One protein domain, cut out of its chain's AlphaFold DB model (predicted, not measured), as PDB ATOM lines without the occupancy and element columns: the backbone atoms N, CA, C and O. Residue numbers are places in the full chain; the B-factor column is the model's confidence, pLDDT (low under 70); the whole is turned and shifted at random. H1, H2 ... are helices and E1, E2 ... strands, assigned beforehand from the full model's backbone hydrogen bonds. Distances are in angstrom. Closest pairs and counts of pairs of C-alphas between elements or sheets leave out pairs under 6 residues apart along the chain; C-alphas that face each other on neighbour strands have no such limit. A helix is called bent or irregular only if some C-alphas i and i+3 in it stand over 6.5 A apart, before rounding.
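AT A GLANCE: This is residues 9 to 162 of the 163 residues of the protein "Alpha/beta hydrolase" of Mycobacterium heckeshornense (UniProt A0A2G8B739). Two halves lie side by side: a four-stranded sheet, E1 E3 E2 E4, with H1 on one face and H2 on the other, and a pair of strands, E5 and E6, with H4 packed on it and H3 touching H4. H6 runs between the halves, near E4 and near E5 and E6, and short H5 packs on H1. The printed part has 154 residues with six named helices and six named strands, in the order E1 E2 H1 E3 H2 E4 H3 E5 H4 E6 H5 H6; the class is mixed, the larger sheet is mixed and the pair parallel. It is compact, with a radius of gyration of the C-alphas of 14.9 A, and rounded, spanning 38 by 36 by 28 A.

HOW THE PARTS SIT: Start at E1, residues 9 to 12, antiparallel to E3, residues 46 to 50; N 9 and O 49 are 2.8 A apart. E2, residues 19 to 22, is parallel to E3, with N 20 and O 46 at 2.9 A, and to E4, residues 88 to 90, with N 21 and O 88 at 2.8 A. H1, residues 30 to 38, is on this sheet at a height of 9.1 A; H2, residues 67 to 81, is on the opposite face at 8.6 A, in three layers with helices on both faces. E2, H1, E3 form a strand-helix-strand unit, parallel neighbours with a helix between; E3, H2, E4 form a split one, with E2 between the strands; both crossovers are right-handed. Further on, E5, residues 108 to 113, is parallel to E6, residues 134 to 139, with N 110 and O 135 at 2.8 A; with H4, residues 121 to 130, between them along the chain, they form another strand-helix-strand unit, and its crossover is right-handed. H3, residues 98 to 103, touches H4, closest at the C-alphas of Leu 101 and Asn 130, 6.1 A. H6, residues 151 to 162, touches H1 with residues 151 to 155 alone, closest at the C-alphas of Thr 37 and Pro 151, 4.3 A, about perpendicular at 76 degrees. H5, residues 146 to 149, touches H1, with the C-alphas of Leu 33 and Ala 148 at 5.1 A, and only just touches H6, only at the corner, with 3 pairs of C-alphas within 8 A. Every O i to N i+4 pair is within hydrogen-bond range in H2 and H4, against 3 of 5 in H1, 6 of 8 in H6 and 0 of 2 in H3, where 1 of 3 O i to N i+3 pairs is; H5 is too short for an i+4 pair.

IN THESE COORDINATES: Find C-alpha 9 at (180.153, 136.102, 160.249), where E1 begins. H2 runs 21.0 A from C-alpha 67 at (164.338, 149.054, 162.535), E5 16.4 A, E6 16.5 A and H6 17.9 A, to C-alpha 162 at (190.522, 155.492, 163.497). H1 and H3 are irregular: C-alphas 33 and 36 are 8.0 A apart, C-alphas 99 and 102 7.7 A.

THE WHOLE: Look for the two C-alphas farthest apart at Leu 62 and Ala 140, 40.7 A. The printed part has no cut; its one long link, E3 to H2, is residues 51 to 66. Mean pLDDT of the printed part is 96.2, and no printed residue is under 70.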
ATOM      1  N   SER A   9     179.063 136.726 160.996       96.06
ATOM      2  CA  SER A   9     180.153 136.102 160.249       96.06
ATOM      3  C   SER A   9     181.465 136.804 160.577       96.06
ATOM      4  O   SER A   9     181.544 138.028 160.476       96.06
ATOM      5  N   ASP A  10     182.494 136.045 160.944       96.31
ATOM      6  CA  ASP A  10     183.860 136.569 160.979       96.31
ATOM      7  C   ASP A  10     184.372 136.672 159.538       96.31
ATOM      8  O   ASP A  10     184.435 135.667 158.826       96.31
ATOM      9  N   LEU A  11     184.653 137.894 159.085       97.25
ATOM     10  CA  LEU A  11     185.108 138.165 157.721       97.25
ATOM     11  C   LEU A  11     186.634 138.302 157.633       97.25
ATOM     12  O   LEU A  11     187.165 138.330 156.523       97.25
ATOM     13  N   GLY A  12     187.341 138.373 158.767       96.81
ATOM     14  CA  GLY A  12     188.801 138.401 158.819       96.81
ATOM     15  C   GLY A  12     189.398 139.468 159.737       96.81
ATOM     16  O   GLY A  12     188.715 140.339 160.278       96.81
ATOM     17  N   GLY A  13     190.725 139.404 159.868       96.75
ATOM     18  CA  GLY A  13     191.506 140.197 160.818       96.75
ATOM     19  C   GLY A  13     191.656 139.510 162.175       96.75
ATOM     20  O   GLY A  13     190.872 138.637 162.536       96.75
ATOM     21  N   ALA A  14     192.707 139.862 162.915       95.31
ATOM     22  CA  ALA A  14     192.979 139.244 164.210       95.31
ATOM     23  C   ALA A  14     192.006 139.762 165.295       95.31
ATOM     24  O   ALA A  14     191.762 140.969 165.333       95.31
ATOM     25  N   PRO A  15     191.478 138.908 166.200       93.25
ATOM     26  CA  PRO A  15     190.467 139.305 167.194       93.25
ATOM     27  C   PRO A  15     190.880 140.392 168.199       93.25
ATOM     28  O   PRO A  15     190.030 140.946 168.891       93.25
ATOM     29  N   ASP A  16     192.175 140.676 168.332       92.75
ATOM     30  CA  ASP A  16     192.719 141.729 169.193       92.75
ATOM     31  C   ASP A  16     192.783 143.106 168.506       92.75
ATOM     32  O   ASP A  16     193.031 144.124 169.164       92.75
ATOM     33  N   LEU A  17     192.523 143.169 167.196       95.31
ATOM     34  CA  LEU A  17     192.384 144.421 166.461       95.31
ATOM     35  C   LEU A  17     191.062 145.130 166.803       95.31
ATOM     36  O   LEU A  17     190.095 144.501 167.234       95.31
ATOM     37  N   PRO A  18     190.962 146.454 166.568       95.88
ATOM     38  CA  PRO A  18     189.696 147.165 166.710       95.88
ATOM     39  C   PRO A  18     188.574 146.508 165.895       95.88
ATOM     40  O   PRO A  18     188.754 146.211 164.716       95.88
ATOM     41  N   THR A  19     187.397 146.333 166.493       97.12
ATOM     42  CA  THR A  19     186.252 145.740 165.792       97.12
ATOM     43  C   THR A  19     185.630 146.731 164.807       97.12
ATOM     44  O   THR A  19     185.251 147.846 165.187       97.12
ATOM     45  N   LEU A  20     185.457 146.296 163.560       97.94
ATOM     46  CA  LEU A  20     184.584 146.918 162.569       97.94
ATOM     47  C   LEU A  20     183.398 145.989 162.298       97.94
ATOM     48  O   LEU A  20     183.565 144.884 161.795       97.94
ATOM     49  N   VAL A  21     182.195 146.457 162.603       98.19
ATOM     50  CA  VAL A  21     180.954 145.751 162.294       98.19
ATOM     51  C   VAL A  21     180.443 146.227 160.939       98.19
ATOM     52  O   VAL A  21     180.255 147.430 160.743       98.19
ATOM     53  N   VAL A  22     180.205 145.299 160.012       98.62
ATOM     54  CA  VAL A  22     179.669 145.604 158.681       98.62
ATOM     55  C   VAL A  22     178.266 145.034 158.485       98.62
ATOM     56  O   VAL A  22     177.993 143.886 158.828       98.62
ATOM     57  N   GLY A  23     177.362 145.854 157.952       98.12
ATOM     58  CA  GLY A  23     175.994 145.469 157.610       98.12
ATOM     59  C   GLY A  23     175.773 145.288 156.105       98.12
ATOM     60  O   GLY A  23     176.571 145.771 155.295       98.12
ATOM     61  N   PRO A  24     174.681 144.617 155.713       97.69
ATOM     62  CA  PRO A  24     174.362 144.340 154.320       97.69
ATOM     63  C   PRO A  24     173.670 145.549 153.668       97.69
ATOM     64  O   PRO A  24     173.430 146.564 154.324       97.69
ATOM     65  N   SER A  25     173.317 145.402 152.390       97.19
ATOM     66  CA  SER A  25     172.212 146.119 151.736       97.19
ATOM     67  C   SER A  25     170.971 145.231 151.609       97.19
ATOM     68  O   SER A  25     171.061 144.005 151.741       97.19
ATOM     69  N   LEU A  26     169.803 145.824 151.349       94.81
ATOM     70  CA  LEU A  26     168.568 145.067 151.114       94.81
ATOM     71  C   LEU A  26     168.764 144.038 149.988       94.81
ATOM     72  O   LEU A  26     169.268 144.363 148.916       94.81
ATOM     73  N   GLY A  27     168.364 142.787 150.236       92.25
ATOM     74  CA  GLY A  27     168.485 141.692 149.264       92.25
ATOM     75  C   GLY A  27     169.911 141.174 149.043       92.25
ATOM     76  O   GLY A  27     170.139 140.414 148.104       92.25
ATOM     77  N   THR A  28     170.873 141.566 149.882       95.88
ATOM     78  CA  THR A  28     172.273 141.114 149.797       95.88
ATOM     79  C   THR A  28     172.686 140.333 151.045       95.88
ATOM     80  O   THR A  28     171.938 140.246 152.019       95.88
ATOM     81  N   SER A  29     173.898 139.779 151.016       96.69
ATOM     82  CA  SER A  29     174.597 139.278 152.197       96.69
ATOM     83  C   SER A  29     175.969 139.936 152.323       96.69
ATOM     84  O   SER A  29     176.538 140.426 151.342       96.69
ATOM     85  N   VAL A  30     176.508 139.969 153.541       97.38
ATOM     86  CA  VAL A  30     177.745 140.707 153.836       97.38
ATOM     87  C   VAL A  30     178.967 140.136 153.137       97.38
ATOM     88  O   VAL A  30     179.827 140.900 152.714       97.38
ATOM     89  N   HIS A  31     179.038 138.819 152.963       95.81
ATOM     90  CA  HIS A  31     180.211 138.177 152.381       95.81
ATOM     91  C   HIS A  31     180.494 138.647 150.938       95.81
ATOM     92  O   HIS A  31     181.576 139.182 150.700       95.81
ATOM     93  N   PRO A  32     179.561 138.540 149.966       95.69
ATOM     94  CA  PRO A  32     179.792 139.059 148.616       95.69
ATOM     95  C   PRO A  32     179.895 140.590 148.566       95.69
ATOM     96  O   PRO A  32     180.592 141.115 147.703       95.69
ATOM     97  N   LEU A  33     179.230 141.310 149.476       98.25
ATOM     98  CA  LEU A  33     179.258 142.774 149.494       98.25
ATOM     99  C   LEU A  33     180.601 143.336 149.987       98.25
ATOM    100  O   LEU A  33     181.057 144.358 149.482       98.25
ATOM    101  N   TRP A  34     181.228 142.688 150.972       98.50
ATOM    102  CA  TRP A  34     182.369 143.252 151.693       98.50
ATOM    103  C   TRP A  34     183.700 142.538 151.458       98.50
ATOM    104  O   TRP A  34     184.724 143.162 151.726       98.50
ATOM    105  N   ALA A  35     183.732 141.302 150.939       97.44
ATOM    106  CA  ALA A  35     184.959 140.489 150.856       97.44
ATOM    107  C   ALA A  35     186.181 141.257 150.314       97.44
ATOM    108  O   ALA A  35     187.187 141.384 151.009       97.44
ATOM    109  N   ALA A  36     186.065 141.875 149.133       98.38
ATOM    110  CA  ALA A  36     187.171 142.607 148.504       98.38
ATOM    111  C   ALA A  36     187.611 143.871 149.275       98.38
ATOM    112  O   ALA A  36     188.749 144.327 149.140       98.38
ATOM    113  N   THR A  37     186.711 144.470 150.062       98.62
ATOM    114  CA  THR A  37     187.055 145.568 150.979       98.62
ATOM    115  C   THR A  37     187.776 145.022 152.212       98.62
ATOM    116  O   THR A  37     188.776 145.598 152.632       98.62
ATOM    117  N   VAL A  38     187.303 143.908 152.778       98.38
ATOM    118  CA  VAL A  38     187.855 143.308 154.004       98.38
ATOM    119  C   VAL A  38     189.279 142.811 153.813       98.38
ATOM    120  O   VAL A  38     190.104 143.055 154.689       98.38
ATOM    121  N   GLU A  39     189.613 142.244 152.652       98.19
ATOM    122  CA  GLU A  39     190.990 141.856 152.294       98.19
ATOM    123  C   GLU A  39     192.015 142.992 152.477       98.19
ATOM    124  O   GLU A  39     193.203 142.746 152.653       98.19
ATOM    125  N   ARG A  40     191.567 144.254 152.452       98.31
ATOM    126  CA  ARG A  40     192.411 145.452 152.595       98.31
ATOM    127  C   ARG A  40     192.436 146.008 154.018       98.31
ATOM    128  O   ARG A  40     193.088 147.022 154.264       98.31
ATOM    129  N   LEU A  41     191.677 145.407 154.930       98.06
ATOM    130  CA  LEU A  41     191.426 145.908 156.279       98.06
ATOM    131  C   LEU A  41     191.896 144.955 157.379       98.06
ATOM    132  O   LEU A  41     191.935 145.381 158.531       98.06
ATOM    133  N   THR A  42     192.280 143.718 157.054       96.62
ATOM    134  CA  THR A  42     192.612 142.669 158.039       96.62
ATOM    135  C   THR A  42     193.784 143.006 158.957       96.62
ATOM    136  O   THR A  42     193.843 142.480 160.061       96.62
ATOM    137  N   ASP A  43     194.685 143.903 158.550       96.44
ATOM    138  CA  ASP A  43     195.805 144.369 159.387       96.44
ATOM    139  C   ASP A  43     195.410 145.532 160.318       96.44
ATOM    140  O   ASP A  43     196.208 146.026 161.116       96.44
ATOM    141  N   MET A  44     194.181 146.035 160.184       96.31
ATOM    142  CA  MET A  44     193.703 147.246 160.856       96.31
ATOM    143  C   MET A  44     192.437 147.024 161.677       96.31
ATOM    144  O   MET A  44     192.214 147.775 162.630       96.31
ATOM    145  N   TYR A  45     191.630 146.034 161.304       97.62
ATOM    146  CA  TYR A  45     190.355 145.719 161.924       97.62
ATOM    147  C   TYR A  45     190.143 144.214 162.030       97.62
ATOM    148  O   TYR A  45     190.489 143.475 161.111       97.62
ATOM    149  N   HIS A  46     189.469 143.803 163.101       97.25
ATOM    150  CA  HIS A  46     188.702 142.562 163.121       97.25
ATOM    151  C   HIS A  46     187.314 142.860 162.561       97.25
ATOM    152  O   HIS A  46     186.593 143.696 163.118       97.25
ATOM    153  N   VAL A  47     186.953 142.250 161.433       98.12
ATOM    154  CA  VAL A  47     185.711 142.573 160.728       98.12
ATOM    155  C   VAL A  47     184.647 141.521 160.998       98.12
ATOM    156  O   VAL A  47     184.756 140.380 160.556       98.12
ATOM    157  N   ILE A  48     183.569 141.939 161.660       97.94
ATOM    158  CA  ILE A  48     182.388 141.107 161.905       97.94
ATOM    159  C   ILE A  48     181.242 141.586 161.020       97.94
ATOM    160  O   ILE A  48     180.806 142.732 161.107       97.94
ATOM    161  N   GLY A  49     180.738 140.708 160.165       97.94
ATOM    162  CA  GLY A  49     179.556 140.955 159.348       97.94
ATOM    163  C   GLY A  49     178.280 140.431 160.001       97.94
ATOM    164  O   GLY A  49     178.322 139.452 160.742       97.94
ATOM    165  N   TRP A  50     177.140 141.045 159.692       98.00
ATOM    166  CA  TRP A  50     175.816 140.529 160.053       98.00
ATOM    167  C   TRP A  50     174.853 140.598 158.867       98.00
ATOM    168  O   TRP A  50     174.928 141.532 158.077       98.00
ATOM    169  N   ASP A  51     173.926 139.648 158.744       98.06
ATOM    170  CA  ASP A  51     172.954 139.617 157.641       98.06
ATOM    171  C   ASP A  51     171.527 139.946 158.104       98.06
ATOM    172  O   ASP A  51     171.153 139.708 159.255       98.06
ATOM    173  N   LEU A  52     170.686 140.449 157.194       97.69
ATOM    174  CA  LEU A  52     169.259 140.641 157.473       97.69
ATOM    175  C   LEU A  52     168.585 139.302 157.820       97.69
ATOM    176  O   LEU A  52     168.959 138.278 157.248       97.69
ATOM    177  N   PRO A  53     167.547 139.280 158.679       97.25
ATOM    178  CA  PRO A  53     166.765 138.067 158.916       97.25
ATOM    179  C   PRO A  53     166.342 137.384 157.604       97.25
ATOM    180  O   PRO A  53     165.792 138.024 156.704       97.25
ATOM    181  N   GLY A  54     166.626 136.086 157.482       96.44
ATOM    182  CA  GLY A  54     166.365 135.277 156.286       96.44
ATOM    183  C   GLY A  54     167.413 135.375 155.175       96.44
ATOM    184  O   GLY A  54     167.203 134.797 154.112       96.44
ATOM    185  N   HIS A  55     168.517 136.088 155.396       96.62
ATOM    186  CA  HIS A  55     169.617 136.235 154.446       96.62
ATOM    187  C   HIS A  55     170.916 135.698 155.047       96.62
ATOM    188  O   HIS A  55     171.137 135.804 156.250       96.62
ATOM    189  N   GLY A  56     171.794 135.171 154.189       95.12
ATOM    190  CA  GLY A  56     173.143 134.747 154.568       95.12
ATOM    191  C   GLY A  56     173.157 133.851 155.809       95.12
ATOM    192  O   GLY A  56     172.584 132.763 155.801       95.12
ATOM    193  N   SER A  57     173.820 134.319 156.863       95.00
ATOM    194  CA  SER A  57     173.968 133.610 158.142       95.00
ATOM    195  C   SER A  57     172.787 133.776 159.112       95.00
ATOM    196  O   SER A  57     172.718 133.075 160.124       95.00
ATOM    197  N   SER A  58     171.844 134.677 158.826       97.19
ATOM    198  CA  SER A  58     170.715 134.988 159.703       97.19
ATOM    199  C   SER A  58     169.486 134.123 159.390       97.19
ATOM    200  O   SER A  58     169.027 134.086 158.245       97.19
ATOM    201  N   PRO A  59     168.865 133.473 160.394       96.56
ATOM    202  CA  PRO A  59     167.644 132.700 160.181       96.56
ATOM    203  C   PRO A  59     166.465 133.599 159.761       96.56
ATOM    204  O   PRO A  59     166.462 134.798 160.062       96.56
ATOM    205  N   PRO A  60     165.436 133.053 159.084       96.06
ATOM    206  CA  PRO A  60     164.234 133.812 158.749       96.06
ATOM    207  C   PRO A  60     163.511 134.302 160.015       96.06
ATOM    208  O   PRO A  60     163.486 133.596 161.030       96.06
ATOM    209  N   PRO A  61     162.901 135.500 159.984       94.19
ATOM    210  CA  PRO A  61     162.229 136.053 161.149       94.19
ATOM    211  C   PRO A  61     160.948 135.266 161.459       94.19
ATOM    212  O   PRO A  61     160.143 134.991 160.574       94.19
ATOM    213  N   LEU A  62     160.717 134.962 162.738       91.25
ATOM    214  CA  LEU A  62     159.486 134.289 163.186       91.25
ATOM    215  C   LEU A  62     158.278 135.237 163.291       91.25
ATOM    216  O   LEU A  62     157.146 134.790 163.457       91.25
ATOM    217  N   ARG A  63     158.516 136.552 163.260       92.94
ATOM    218  CA  ARG A  63     157.505 137.608 163.402       92.94
ATOM    219  C   ARG A  63     158.021 138.926 162.837       92.94
ATOM    220  O   ARG A  63     159.227 139.098 162.673       92.94
ATOM    221  N   ALA A  64     157.104 139.857 162.591       94.62
ATOM    222  CA  ALA A  64     157.447 141.223 162.220       94.62
ATOM    223  C   ALA A  64     158.341 141.894 163.281       94.62
ATOM    224  O   ALA A  64     158.262 141.588 164.478       94.62
ATOM    225  N   PHE A  65     159.189 142.807 162.814       96.25
ATOM    226  CA  PHE A  65     160.142 143.570 163.613       96.25
ATOM    227  C   PHE A  65     160.301 144.979 163.024       96.25
ATOM    228  O   PHE A  65     160.003 145.211 161.851       96.25
ATOM    229  N   THR A  66     160.741 145.923 163.848       96.12
ATOM    230  CA  THR A  66     161.050 147.308 163.459       96.12
ATOM    231  C   THR A  66     162.540 147.501 163.163       96.12
ATOM    232  O   THR A  66     163.359 146.626 163.438       96.12
ATOM    233  N   ILE A  67     162.920 148.677 162.653       95.56
ATOM    234  CA  ILE A  67     164.338 149.054 162.535       95.56
ATOM    235  C   ILE A  67     165.018 149.123 163.910       95.56
ATOM    236  O   ILE A  67     166.166 148.704 164.031       95.56
ATOM    237  N   ASP A  68     164.306 149.557 164.955       96.25
ATOM    238  CA  ASP A  68     164.837 149.562 166.324       96.25
ATOM    239  C   ASP A  68     165.075 148.133 166.842       96.25
ATOM    240  O   ASP A  68     166.120 147.855 167.429       96.25
ATOM    241  N   ASP A  69     164.151 147.203 166.567       97.38
ATOM    242  CA  ASP A  69     164.329 145.781 166.890       97.38
ATOM    243  C   ASP A  69     165.546 145.193 166.157       97.38
ATOM    244  O   ASP A  69     166.321 144.438 166.747       97.38
ATOM    245  N   LEU A  70     165.728 145.540 164.879       97.12
ATOM    246  CA  LEU A  70     166.870 145.101 164.079       97.12
ATOM    247  C   LEU A  70     168.189 145.634 164.652       97.12
ATOM    248  O   LEU A  70     169.117 144.856 164.863       97.12
ATOM    249  N   ALA A  71     168.260 146.932 164.958       96.25
ATOM    250  CA  ALA A  71     169.434 147.554 165.564       96.25
ATOM    251  C   ALA A  71     169.775 146.916 166.923       96.25
ATOM    252  O   ALA A  71     170.938 146.609 167.179       96.25
ATOM    253  N   ALA A  72     168.768 146.640 167.758       96.56
ATOM    254  CA  ALA A  72     168.953 145.923 169.018       96.56
ATOM    255  C   ALA A  72     169.482 144.492 168.806       96.56
ATOM    256  O   ALA A  72     170.350 144.044 169.550       96.56
ATOM    257  N   GLY A  73     169.006 143.784 167.776       96.44
ATOM    258  CA  GLY A  73     169.518 142.461 167.404       96.44
ATOM    259  C   GLY A  73     170.998 142.486 167.008       96.44
ATOM    260  O   GLY A  73     171.761 141.623 167.437       96.44
ATOM    261  N   VAL A  74     171.423 143.507 166.255       96.31
ATOM    262  CA  VAL A  74     172.835 143.701 165.882       96.31
ATOM    263  C   VAL A  74     173.699 144.007 167.106       96.31
ATOM    264  O   VAL A  74     174.774 143.432 167.238       96.31
ATOM    265  N   VAL A  75     173.235 144.859 168.025       95.31
ATOM    266  CA  VAL A  75     173.961 145.139 169.280       95.31
ATOM    267  C   VAL A  75     174.135 143.860 170.102       95.31
ATOM    268  O   VAL A  75     175.255 143.549 170.496       95.31
ATOM    269  N   THR A  76     173.068 143.074 170.270       95.44
ATOM    270  CA  THR A  76     173.122 141.777 170.963       95.44
ATOM    271  C   THR A  76     174.124 140.822 170.310       95.44
ATOM    272  O   THR A  76     174.899 140.177 171.013       95.44
ATOM    273  N   LEU A  77     174.150 140.736 168.973       95.12
ATOM    274  CA  LEU A  77     175.146 139.931 168.263       95.12
ATOM    275  C   LEU A  77     176.572 140.384 168.609       95.12
ATOM    276  O   LEU A  77     177.398 139.559 168.985       95.12
ATOM    277  N   VAL A  78     176.861 141.682 168.504       94.25
ATOM    278  CA  VAL A  78     178.207 142.226 168.747       94.25
ATOM    279  C   VAL A  78     178.657 141.980 170.189       94.25
ATOM    280  O   VAL A  78     179.786 141.532 170.410       94.25
ATOM    281  N   ASP A  79     177.765 142.196 171.158       93.50
ATOM    282  CA  ASP A  79     178.028 141.927 172.573       93.50
ATOM    283  C   ASP A  79     178.383 140.449 172.812       93.50
ATOM    284  O   ASP A  79     179.302 140.149 173.574       93.50
ATOM    285  N   HIS A  80     177.704 139.518 172.134       91.75
ATOM    286  CA  HIS A  80     177.970 138.083 172.265       91.75
ATOM    287  C   HIS A  80     179.205 137.597 171.500       91.75
ATOM    288  O   HIS A  80     179.899 136.709 171.990       91.75
ATOM    289  N   THR A  81     179.468 138.123 170.301       88.81
ATOM    290  CA  THR A  81     180.528 137.605 169.422       88.81
ATOM    291  C   THR A  81     181.905 138.123 169.810       88.81
ATOM    292  O   THR A  81     182.857 137.351 169.833       88.81
ATOM    293  N   VAL A  82     182.022 139.419 170.107       86.69
ATOM    294  CA  VAL A  82     183.328 140.056 170.352       86.69
ATOM    295  C   VAL A  82     183.434 140.715 171.726       86.69
ATOM    296  O   VAL A  82     184.512 141.174 172.093       86.69
ATOM    297  N   GLY A  83     182.342 140.793 172.501       88.00
ATOM    298  CA  GLY A  83     182.346 141.416 173.835       88.00
ATOM    299  C   GLY A  83     182.767 142.891 173.828       88.00
ATOM    300  O   GLY A  83     183.183 143.438 174.855       88.00
ATOM    301  N   ALA A  84     182.721 143.535 172.661       76.56
ATOM    302  CA  ALA A  84     183.316 144.839 172.440       76.56
ATOM    303  C   ALA A  84     182.414 145.950 172.986       76.56
ATOM    304  O   ALA A  84     181.333 146.211 172.471       76.56
ATOM    305  N   ARG A  85     182.906 146.711 173.973       77.62
ATOM    306  CA  ARG A  85     182.194 147.901 174.487       77.62
ATOM    307  C   ARG A  85     182.160 149.075 173.501       77.62
ATOM    308  O   ARG A  85     181.419 150.033 173.723       77.62
ATOM    309  N   ARG A  86     183.031 149.065 172.489       90.44
ATOM    310  CA  ARG A  86     183.137 150.078 171.430       90.44
ATOM    311  C   ARG A  86     183.556 149.391 170.139       90.44
ATOM    312  O   ARG A  86     184.496 148.606 170.154       90.44
ATOM    313  N   PHE A  87     182.905 149.744 169.043       95.69
ATOM    314  CA  PHE A  87     183.207 149.237 167.712       95.69
ATOM    315  C   PHE A  87     182.954 150.331 166.673       95.69
ATOM    316  O   PHE A  87     182.221 151.293 166.923       95.69
ATOM    317  N   PHE A  88     183.575 150.184 165.508       97.44
ATOM    318  CA  PHE A  88     183.238 150.961 164.322       97.44
ATOM    319  C   PHE A  88     182.100 150.274 163.578       97.44
ATOM    320  O   PHE A  88     181.983 149.054 163.629       97.44
ATOM    321  N   TYR A  89     181.280 151.042 162.870       97.38
ATOM    322  CA  TYR A  89     180.168 150.499 162.098       97.38
ATOM    323  C   TYR A  89     180.183 151.038 160.670       97.38
ATOM    324  O   TYR A  89     180.381 152.237 160.463       97.38
ATOM    325  N   ALA A  90     179.928 150.162 159.702       98.19
ATOM    326  CA  ALA A  90     179.661 150.519 158.317       98.19
ATOM    327  C   ALA A  90     178.498 149.677 157.772       98.19
ATOM    328  O   ALA A  90     178.347 148.512 158.116       98.19
ATOM    329  N   GLY A  91     177.657 150.245 156.915       96.62
ATOM    330  CA  GLY A  91     176.516 149.531 156.343       96.62
ATOM    331  C   GLY A  91     176.011 150.217 155.084       96.62
ATOM    332  O   GLY A  91     176.416 151.343 154.790       96.62
ATOM    333  N   VAL A  92     175.136 149.540 154.339       96.88
ATOM    334  CA  VAL A  92     174.632 150.025 153.050       96.88
ATOM    335  C   VAL A  92     173.103 150.029 153.067       96.88
ATOM    336  O   VAL A  92     172.483 148.985 153.087       96.88
ATOM    337  N   SER A  93     172.482 151.208 153.070       91.25
ATOM    338  CA  SER A  93     171.069 151.441 152.702       91.25
ATOM    339  C   SER A  93     170.010 150.388 153.119       91.25
ATOM    340  O   SER A  93     169.223 149.926 152.292       91.25
ATOM    341  N   VAL A  94     169.932 150.036 154.407       93.69
ATOM    342  CA  VAL A  94     168.878 149.129 154.920       93.69
ATOM    343  C   VAL A  94     167.563 149.856 155.226       93.69
ATOM    344  O   VAL A  94     166.489 149.281 155.064       93.69
ATOM    345  N   ALA A  95     167.630 151.108 155.684       93.31
ATOM    346  CA  ALA A  95     166.467 151.874 156.117       93.31
ATOM    347  C   ALA A  95     166.659 153.376 155.890       93.31
ATOM    348  O   ALA A  95     167.780 153.883 155.969       93.31
ATOM    349  N   ASP A  96     165.552 154.086 155.668       94.75
ATOM    350  CA  ASP A  96     165.514 155.544 155.730       94.75
ATOM    351  C   ASP A  96     165.181 155.981 157.161       94.75
ATOM    352  O   ASP A  96     164.126 155.643 157.692       94.75
ATOM    353  N   VAL A  97     166.109 156.711 157.778       95.00
ATOM    354  CA  VAL A  97     165.994 157.263 159.140       95.00
ATOM    355  C   VAL A  97     166.294 158.766 159.146       95.00
ATOM    356  O   VAL A  97     166.829 159.310 160.114       95.00
ATOM    357  N   ARG A  98     166.034 159.452 158.021       95.88
ATOM    358  CA  ARG A  98     166.358 160.878 157.841       95.88
ATOM    359  C   ARG A  98     165.729 161.791 158.895       95.88
ATOM    360  O   ARG A  98     166.320 162.808 159.241       95.88
ATOM    361  N   ASP A  99     164.568 161.421 159.416       97.12
ATOM    362  CA  ASP A  99     163.852 162.110 160.492       97.12
ATOM    363  C   ASP A  99     164.569 162.040 161.854       97.12
ATOM    364  O   ASP A  99     164.333 162.885 162.716       97.12
ATOM    365  N   ARG A 100     165.498 161.093 162.026       96.75
ATOM    366  CA  ARG A 100     166.227 160.837 163.279       96.75
ATOM    367  C   ARG A 100     167.707 161.214 163.232       96.75
ATOM    368  O   ARG A 100     168.433 160.980 164.195       96.75
ATOM    369  N   LEU A 101     168.192 161.830 162.148       97.38
ATOM    370  CA  LEU A 101     169.619 162.172 161.999       97.38
ATOM    371  C   LEU A 101     170.156 163.058 163.132       97.38
ATOM    372  O   LEU A 101     171.307 162.902 163.540       97.38
ATOM    373  N   ALA A 102     169.313 163.933 163.687       96.50
ATOM    374  CA  ALA A 102     169.668 164.795 164.814       96.50
ATOM    375  C   ALA A 102     169.949 164.020 166.120       96.50
ATOM    376  O   ALA A 102     170.603 164.551 167.019       96.50
ATOM    377  N   GLU A 103     169.500 162.765 166.237       96.81
ATOM    378  CA  GLU A 103     169.794 161.893 167.383       96.81
ATOM    379  C   GLU A 103     171.242 161.367 167.353       96.81
ATOM    380  O   GLU A 103     171.791 160.970 168.388       96.81
ATOM    381  N   ILE A 104     171.890 161.374 166.182       96.06
ATOM    382  CA  ILE A 104     173.205 160.765 165.971       96.06
ATOM    383  C   ILE A 104     174.312 161.680 166.505       96.06
ATOM    384  O   ILE A 104     174.633 162.729 165.942       96.06
ATOM    385  N   LYS A 105     174.955 161.235 167.589       94.88
ATOM    386  CA  LYS A 105     176.075 161.947 168.231       94.88
ATOM    387  C   LYS A 105     177.446 161.485 167.738       94.88
ATOM    388  O   LYS A 105     178.420 162.234 167.840       94.88
ATOM    389  N   THR A 106     177.554 160.256 167.247       94.44
ATOM    390  CA  THR A 106     178.809 159.678 166.742       94.44
ATOM    391  C   THR A 106     179.189 160.330 165.406       94.44
ATOM    392  O   THR A 106     178.289 160.629 164.622       94.44
ATOM    393  N   PRO A 107     180.480 160.594 165.120       95.69
ATOM    394  CA  PRO A 107     180.889 161.073 163.802       95.69
ATOM    395  C   PRO A 107     180.501 160.086 162.698       95.69
ATOM    396  O   PRO A 107     180.657 158.879 162.871       95.69
ATOM    397  N   ILE A 108     180.030 160.604 161.564       96.12
ATOM    398  CA  ILE A 108     179.605 159.804 160.411       96.12
ATOM    399  C   ILE A 108     180.355 160.257 159.164       96.12
ATOM    400  O   ILE A 108     180.488 161.451 158.890       96.12
ATOM    401  N   VAL A 109     180.789 159.285 158.366       98.25
ATOM    402  CA  VAL A 109     181.198 159.513 156.982       98.25
ATOM    403  C   VAL A 109     180.123 158.917 156.081       98.25
ATOM    404  O   VAL A 109     179.937 157.705 156.068       98.25
ATOM    405  N   ALA A 110     179.404 159.765 155.349       98.12
ATOM    406  CA  ALA A 110     178.389 159.343 154.394       98.12
ATOM    407  C   ALA A 110     179.039 159.194 153.011       98.12
ATOM    408  O   ALA A 110     179.592 160.163 152.479       98.12
ATOM    409  N   VAL A 111     179.003 157.983 152.455       98.50
ATOM    410  CA  VAL A 111     179.674 157.626 151.197       98.50
ATOM    411  C   VAL A 111     178.631 157.334 150.126       98.50
ATOM    412  O   VAL A 111     177.746 156.515 150.353       98.50
ATOM    413  N   ALA A 112     178.736 157.988 148.971       98.44
ATOM    414  CA  ALA A 112     177.875 157.744 147.815       98.44
ATOM    415  C   ALA A 112     178.692 157.341 146.593       98.44
ATOM    416  O   ALA A 112     179.732 157.945 146.325       98.44
ATOM    417  N   GLY A 113     178.192 156.389 145.809       98.56
ATOM    418  CA  GLY A 113     178.633 156.238 144.429       98.56
ATOM    419  C   GLY A 113     177.999 157.311 143.548       98.56
ATOM    420  O   GLY A 113     176.796 157.549 143.623       98.56
ATOM    421  N   ALA A 114     178.792 157.968 142.703       98.44
ATOM    422  CA  ALA A 114     178.318 159.044 141.830       98.44
ATOM    423  C   ALA A 114     177.250 158.584 140.818       98.44
ATOM    424  O   ALA A 114     176.497 159.406 140.299       98.44
ATOM    425  N   LYS A 115     177.182 157.276 140.544       98.38
ATOM    426  CA  LYS A 115     176.247 156.638 139.606       98.38
ATOM    427  C   LYS A 115     175.053 155.983 140.320       98.38
ATOM    428  O   LYS A 115     174.286 155.271 139.677       98.38
ATOM    429  N   ASP A 116     174.903 156.173 141.635       98.19
ATOM    430  CA  ASP A 116     173.794 155.597 142.401       98.19
ATOM    431  C   ASP A 116     172.468 156.281 142.037       98.19
ATOM    432  O   ASP A 116     172.303 157.490 142.197       98.19
ATOM    433  N   ILE A 117     171.517 155.492 141.542       95.69
ATOM    434  CA  ILE A 117     170.155 155.940 141.231       95.69
ATOM    435  C   ILE A 117     169.163 155.624 142.356       95.69
ATOM    436  O   ILE A 117     168.138 156.291 142.468       95.69
ATOM    437  N   ALA A 118     169.451 154.608 143.174       91.56
ATOM    438  CA  ALA A 118     168.570 154.135 144.235       91.56
ATOM    439  C   ALA A 118     168.662 155.054 145.455       91.56
ATOM    440  O   ALA A 118     167.645 155.454 146.017       91.56
ATOM    441  N   THR A 119     169.886 155.437 145.829       93.81
ATOM    442  CA  THR A 119     170.164 156.444 146.859       93.81
ATOM    443  C   THR A 119     171.119 157.501 146.299       93.81
ATOM    444  O   THR A 119     172.315 157.475 146.587       93.81
ATOM    445  N   PRO A 120     170.619 158.455 145.490       96.69
ATOM    446  CA  PRO A 120     171.476 159.398 144.778       96.69
ATOM    447  C   PRO A 120     172.443 160.167 145.689       96.69
ATOM    448  O   PRO A 120     172.097 160.439 146.846       96.69
ATOM    449  N   PRO A 121     173.609 160.623 145.182       98.31
ATOM    450  CA  PRO A 121     174.602 161.355 145.974       98.31
ATOM    451  C   PRO A 121     174.034 162.524 146.781       98.31
ATOM    452  O   PRO A 121     174.483 162.789 147.894       98.31
ATOM    453  N   GLN A 122     173.004 163.199 146.264       98.12
ATOM    454  CA  GLN A 122     172.299 164.261 146.977       98.12
ATOM    455  C   GLN A 122     171.633 163.769 148.276       98.12
ATOM    456  O   GLN A 122     171.722 164.451 149.296       98.12
ATOM    457  N   SER A 123     171.010 162.589 148.266       97.19
ATOM    458  CA  SER A 123     170.380 161.978 149.444       97.19
ATOM    459  C   SER A 123     171.417 161.606 150.504       97.19
ATOM    460  O   SER A 123     171.207 161.830 151.692       97.19
ATOM    461  N   VAL A 124     172.578 161.106 150.088       98.06
ATOM    462  CA  VAL A 124     173.671 160.771 151.014       98.06
ATOM    463  C   VAL A 124     174.355 162.034 151.547       98.06
ATOM    464  O   VAL A 124     174.693 162.124 152.727       98.06
ATOM    465  N   ARG A 125     174.508 163.062 150.707       98.31
ATOM    466  CA  ARG A 125     175.011 164.378 151.123       98.31
ATOM    467  C   ARG A 125     174.081 165.035 152.142       98.31
ATOM    468  O   ARG A 125     174.571 165.660 153.081       98.31
ATOM    469  N   PHE A 126     172.767 164.849 152.001       98.19
ATOM    470  CA  PHE A 126     171.790 165.280 153.000       98.19
ATOM    471  C   PHE A 126     172.073 164.647 154.368       98.19
ATOM    472  O   PHE A 126     172.055 165.362 155.364       98.19
ATOM    473  N   ILE A 127     172.416 163.355 154.431       97.81
ATOM    474  CA  ILE A 127     172.783 162.696 155.696       97.81
ATOM    475  C   ILE A 127     173.976 163.404 156.345       97.81
ATOM    476  O   ILE A 127     173.885 163.828 157.494       97.81
ATOM    477  N   ALA A 128     175.073 163.591 155.602       98.12
ATOM    478  CA  ALA A 128     176.272 164.249 156.128       98.12
ATOM    479  C   ALA A 128     176.011 165.687 156.611       98.12
ATOM    480  O   ALA A 128     176.652 166.131 157.558       98.12
ATOM    481  N   ALA A 129     175.081 166.406 155.982       98.19
ATOM    482  CA  ALA A 129     174.741 167.777 156.351       98.19
ATOM    483  C   ALA A 129     173.817 167.888 157.581       98.19
ATOM    484  O   ALA A 129     173.762 168.954 158.186       98.19
ATOM    485  N   ASN A 130     173.092 166.822 157.942       98.06
ATOM    486  CA  ASN A 130     172.047 166.856 158.977       98.06
ATOM    487  C   ASN A 130     172.379 166.038 160.238       98.06
ATOM    488  O   ASN A 130     171.560 165.951 161.151       98.06
ATOM    489  N   VAL A 131     173.579 165.460 160.319       98.00
ATOM    490  CA  VAL A 131     174.132 164.908 161.567       98.00
ATOM    491  C   VAL A 131     175.062 165.924 162.230       98.00
ATOM    492  O   VAL A 131     175.645 166.776 161.564       98.00
ATOM    493  N   ALA A 132     175.280 165.800 163.543       96.81
ATOM    494  CA  ALA A 132     176.115 166.750 164.286       96.81
ATOM    495  C   ALA A 132     177.574 166.818 163.787       96.81
ATOM    496  O   ALA A 132     178.219 167.860 163.880       96.81
ATOM    497  N   ARG A 133     178.121 165.692 163.304       96.94
ATOM    498  CA  ARG A 133     179.516 165.561 162.851       96.94
ATOM    499  C   ARG A 133     179.600 164.691 161.603       96.94
ATOM    500  O   ARG A 133     179.990 163.526 161.678       96.94
ATOM    501  N   GLY A 134     179.189 165.251 160.470       97.56
ATOM    502  CA  GLY A 134     179.130 164.541 159.197       97.56
ATOM    503  C   GLY A 134     180.239 164.936 158.229       97.56
ATOM    504  O   GLY A 134     180.630 166.098 158.136       97.56
ATOM    505  N   ARG A 135     180.722 163.955 157.467       98.12
ATOM    506  CA  ARG A 135     181.600 164.161 156.313       98.12
ATOM    507  C   ARG A 135     181.031 163.430 155.109       98.12
ATOM    508  O   ARG A 135     180.695 162.257 155.210       98.12
ATOM    509  N   PHE A 136     180.952 164.104 153.971       98.56
ATOM    510  CA  PHE A 136     180.506 163.499 152.718       98.56
ATOM    511  C   PHE A 136     181.703 163.032 151.881       98.56
ATOM    512  O   PHE A 136     182.716 163.730 151.798       98.56
ATOM    513  N   VAL A 137     181.583 161.857 151.262       98.56
ATOM    514  CA  VAL A 137     182.519 161.340 150.259       98.56
ATOM    515  C   VAL A 137     181.727 160.839 149.064       98.56
ATOM    516  O   VAL A 137     180.863 159.979 149.199       98.56
ATOM    517  N   GLU A 138     182.074 161.335 147.886       98.56
ATOM    518  CA  GLU A 138     181.549 160.834 146.622       98.56
ATOM    519  C   GLU A 138     182.610 159.969 145.934       98.56
ATOM    520  O   GLU A 138     183.800 160.301 145.951       98.56
ATOM    521  N   VAL A 139     182.189 158.848 145.354       98.56
ATOM    522  CA  VAL A 139     183.044 157.895 144.647       98.56
ATOM    523  C   VAL A 139     182.633 157.874 143.179       98.56
ATOM    524  O   VAL A 139     181.584 157.335 142.831       98.56
ATOM    525  N   ALA A 140     183.458 158.487 142.325       96.38
ATOM    526  CA  ALA A 140     183.135 158.748 140.918       96.38
ATOM    527  C   ALA A 140     182.753 157.482 140.128       96.38
ATOM    528  O   ALA A 140     181.822 157.502 139.323       96.38
ATOM    529  N   ASP A 141     183.430 156.366 140.397       96.62
ATOM    530  CA  ASP A 141     183.258 155.111 139.663       96.62
ATOM    531  C   ASP A 141     182.515 154.026 140.448       96.62
ATOM    532  O   ASP A 141     182.808 152.843 140.304       96.62
ATOM    533  N   ALA A 142     181.528 154.424 141.252       98.31
ATOM    534  CA  ALA A 142     180.605 153.506 141.917       98.31
ATOM    535  C   ALA A 142     179.143 153.928 141.723       98.31
ATOM    536  O   ALA A 142     178.832 155.111 141.571       98.31
ATOM    537  N   ALA A 143     178.259 152.943 141.773       97.69
ATOM    538  CA  ALA A 143     176.827 153.043 141.966       97.69
ATOM    539  C   ALA A 143     176.485 152.709 143.435       97.69
ATOM    540  O   ALA A 143     177.104 153.250 144.352       97.69
ATOM    541  N   HIS A 144     175.469 151.880 143.676       97.88
ATOM    542  CA  HIS A 144     174.864 151.717 145.000       97.88
ATOM    543  C   HIS A 144     175.718 150.908 145.989       97.88
ATOM    544  O   HIS A 144     175.732 151.191 147.186       97.88
ATOM    545  N   LEU A 145     176.457 149.902 145.516       98.00
ATOM    546  CA  LEU A 145     177.169 148.944 146.364       98.00
ATOM    547  C   LEU A 145     178.664 149.270 146.418       98.00
ATOM    548  O   LEU A 145     179.514 148.443 146.090       98.00
ATOM    549  N   VAL A 146     178.992 150.485 146.871       98.44
ATOM    550  CA  VAL A 146     180.369 151.022 146.915       98.44
ATOM    551  C   VAL A 146     181.410 150.052 147.515       98.44
ATOM    552  O   VAL A 146     182.494 149.956 146.935       98.44
ATOM    553  N   PRO A 147     181.133 149.283 148.595       98.38
ATOM    554  CA  PRO A 147     182.095 148.309 149.123       98.38
ATOM    555  C   PRO A 147     182.486 147.190 148.148       98.38
ATOM    556  O   PRO A 147     183.631 146.737 148.172       98.38
ATOM    557  N   ALA A 148     181.568 146.767 147.280       98.31
ATOM    558  CA  ALA A 148     181.835 145.753 146.263       98.31
ATOM    559  C   ALA A 148     182.418 146.373 144.986       98.31
ATOM    560  O   ALA A 148     183.306 145.803 144.360       98.31
ATOM    561  N   GLU A 149     181.928 147.552 144.601       98.38
ATOM    562  CA  GLU A 149     182.275 148.200 143.332       98.38
ATOM    563  C   GLU A 149     183.616 148.942 143.381       98.38
ATOM    564  O   GLU A 149     184.364 148.962 142.406       98.38
ATOM    565  N   GLN A 150     183.932 149.558 144.523       98.56
ATOM    566  CA  GLN A 150     185.147 150.344 144.746       98.56
ATOM    567  C   GLN A 150     185.775 149.989 146.106       98.56
ATOM    568  O   GLN A 150     185.849 150.832 147.012       98.56
ATOM    569  N   PRO A 151     186.256 148.742 146.280       98.44
ATOM    570  CA  PRO A 151     186.716 148.238 147.573       98.44
ATOM    571  C   PRO A 151     187.935 148.985 148.120       98.44
ATOM    572  O   PRO A 151     188.019 149.252 149.317       98.44
ATOM    573  N   GLY A 152     188.866 149.388 147.247       98.38
ATOM    574  CA  GLY A 152     190.027 150.188 147.644       98.38
ATOM    575  C   GLY A 152     189.614 151.536 148.231       98.38
ATOM    576  O   GLY A 152     190.039 151.897 149.328       98.38
ATOM    577  N   ARG A 153     188.702 152.239 147.550       98.31
ATOM    578  CA  ARG A 153     188.208 153.536 148.014       98.31
ATOM    579  C   ARG A 153     187.401 153.417 149.307       98.31
ATOM    580  O   ARG A 153     187.524 154.269 150.185       98.31
ATOM    581  N   THR A 154     186.603 152.360 149.436       98.44
ATOM    582  CA  THR A 154     185.858 152.065 150.666       98.44
ATOM    583  C   THR A 154     186.812 151.819 151.835       98.44
ATOM    584  O   THR A 154     186.657 152.442 152.887       98.44
ATOM    585  N   ALA A 155     187.842 150.990 151.642       98.31
ATOM    586  CA  ALA A 155     188.851 150.721 152.661       98.31
ATOM    587  C   ALA A 155     189.575 152.003 153.105       98.31
ATOM    588  O   ALA A 155     189.652 152.271 154.302       98.31
ATOM    589  N   GLU A 156     190.021 152.851 152.170       97.94
ATOM    590  CA  GLU A 156     190.643 154.144 152.495       97.94
ATOM    591  C   GLU A 156     189.763 155.008 153.402       97.94
ATOM    592  O   GLU A 156     190.254 155.608 154.358       97.94
ATOM    593  N   VAL A 157     188.458 155.076 153.113       97.94
ATOM    594  CA  VAL A 157     187.510 155.824 153.942       97.94
ATOM    595  C   VAL A 157     187.410 155.211 155.336       97.94
ATOM    596  O   VAL A 157     187.486 155.953 156.317       97.94
ATOM    597  N   LEU A 158     187.286 153.890 155.443       97.75
ATOM    598  CA  LEU A 158     187.164 153.201 156.729       97.75
ATOM    599  C   LEU A 158     188.398 153.406 157.609       97.75
ATOM    600  O   LEU A 158     188.251 153.734 158.782       97.75
ATOM    601  N   VAL A 159     189.604 153.366 157.039       96.44
ATOM    602  CA  VAL A 159     190.853 153.648 157.773       96.44
ATOM    603  C   VAL A 159     190.841 155.027 158.435       96.44
ATOM    604  O   VAL A 159     191.394 155.201 159.522       96.44
ATOM    605  N   THR A 160     190.184 156.024 157.829       94.94
ATOM    606  CA  THR A 160     190.103 157.366 158.428       94.94
ATOM    607  C   THR A 160     189.271 157.428 159.705       94.94
ATOM    608  O   THR A 160     189.453 158.375 160.462       94.94
ATOM    609  N   LEU A 161     188.402 156.446 159.976       91.25
ATOM    610  CA  LEU A 161     187.570 156.432 161.184       91.25
ATOM    611  C   LEU A 161     188.394 156.244 162.465       91.25
ATOM    612  O   LEU A 161     187.922 156.583 163.543       91.25
ATOM    613  N   ARG A 162     189.619 155.714 162.355       83.56
ATOM    614  CA  ARG A 162     190.522 155.492 163.497       83.56
ATOM    615  C   ARG A 162     191.236 156.757 163.980       83.56
ATOM    616  O   ARG A 162     191.916 156.683 165.000       83.56
TER     617      ARG A 162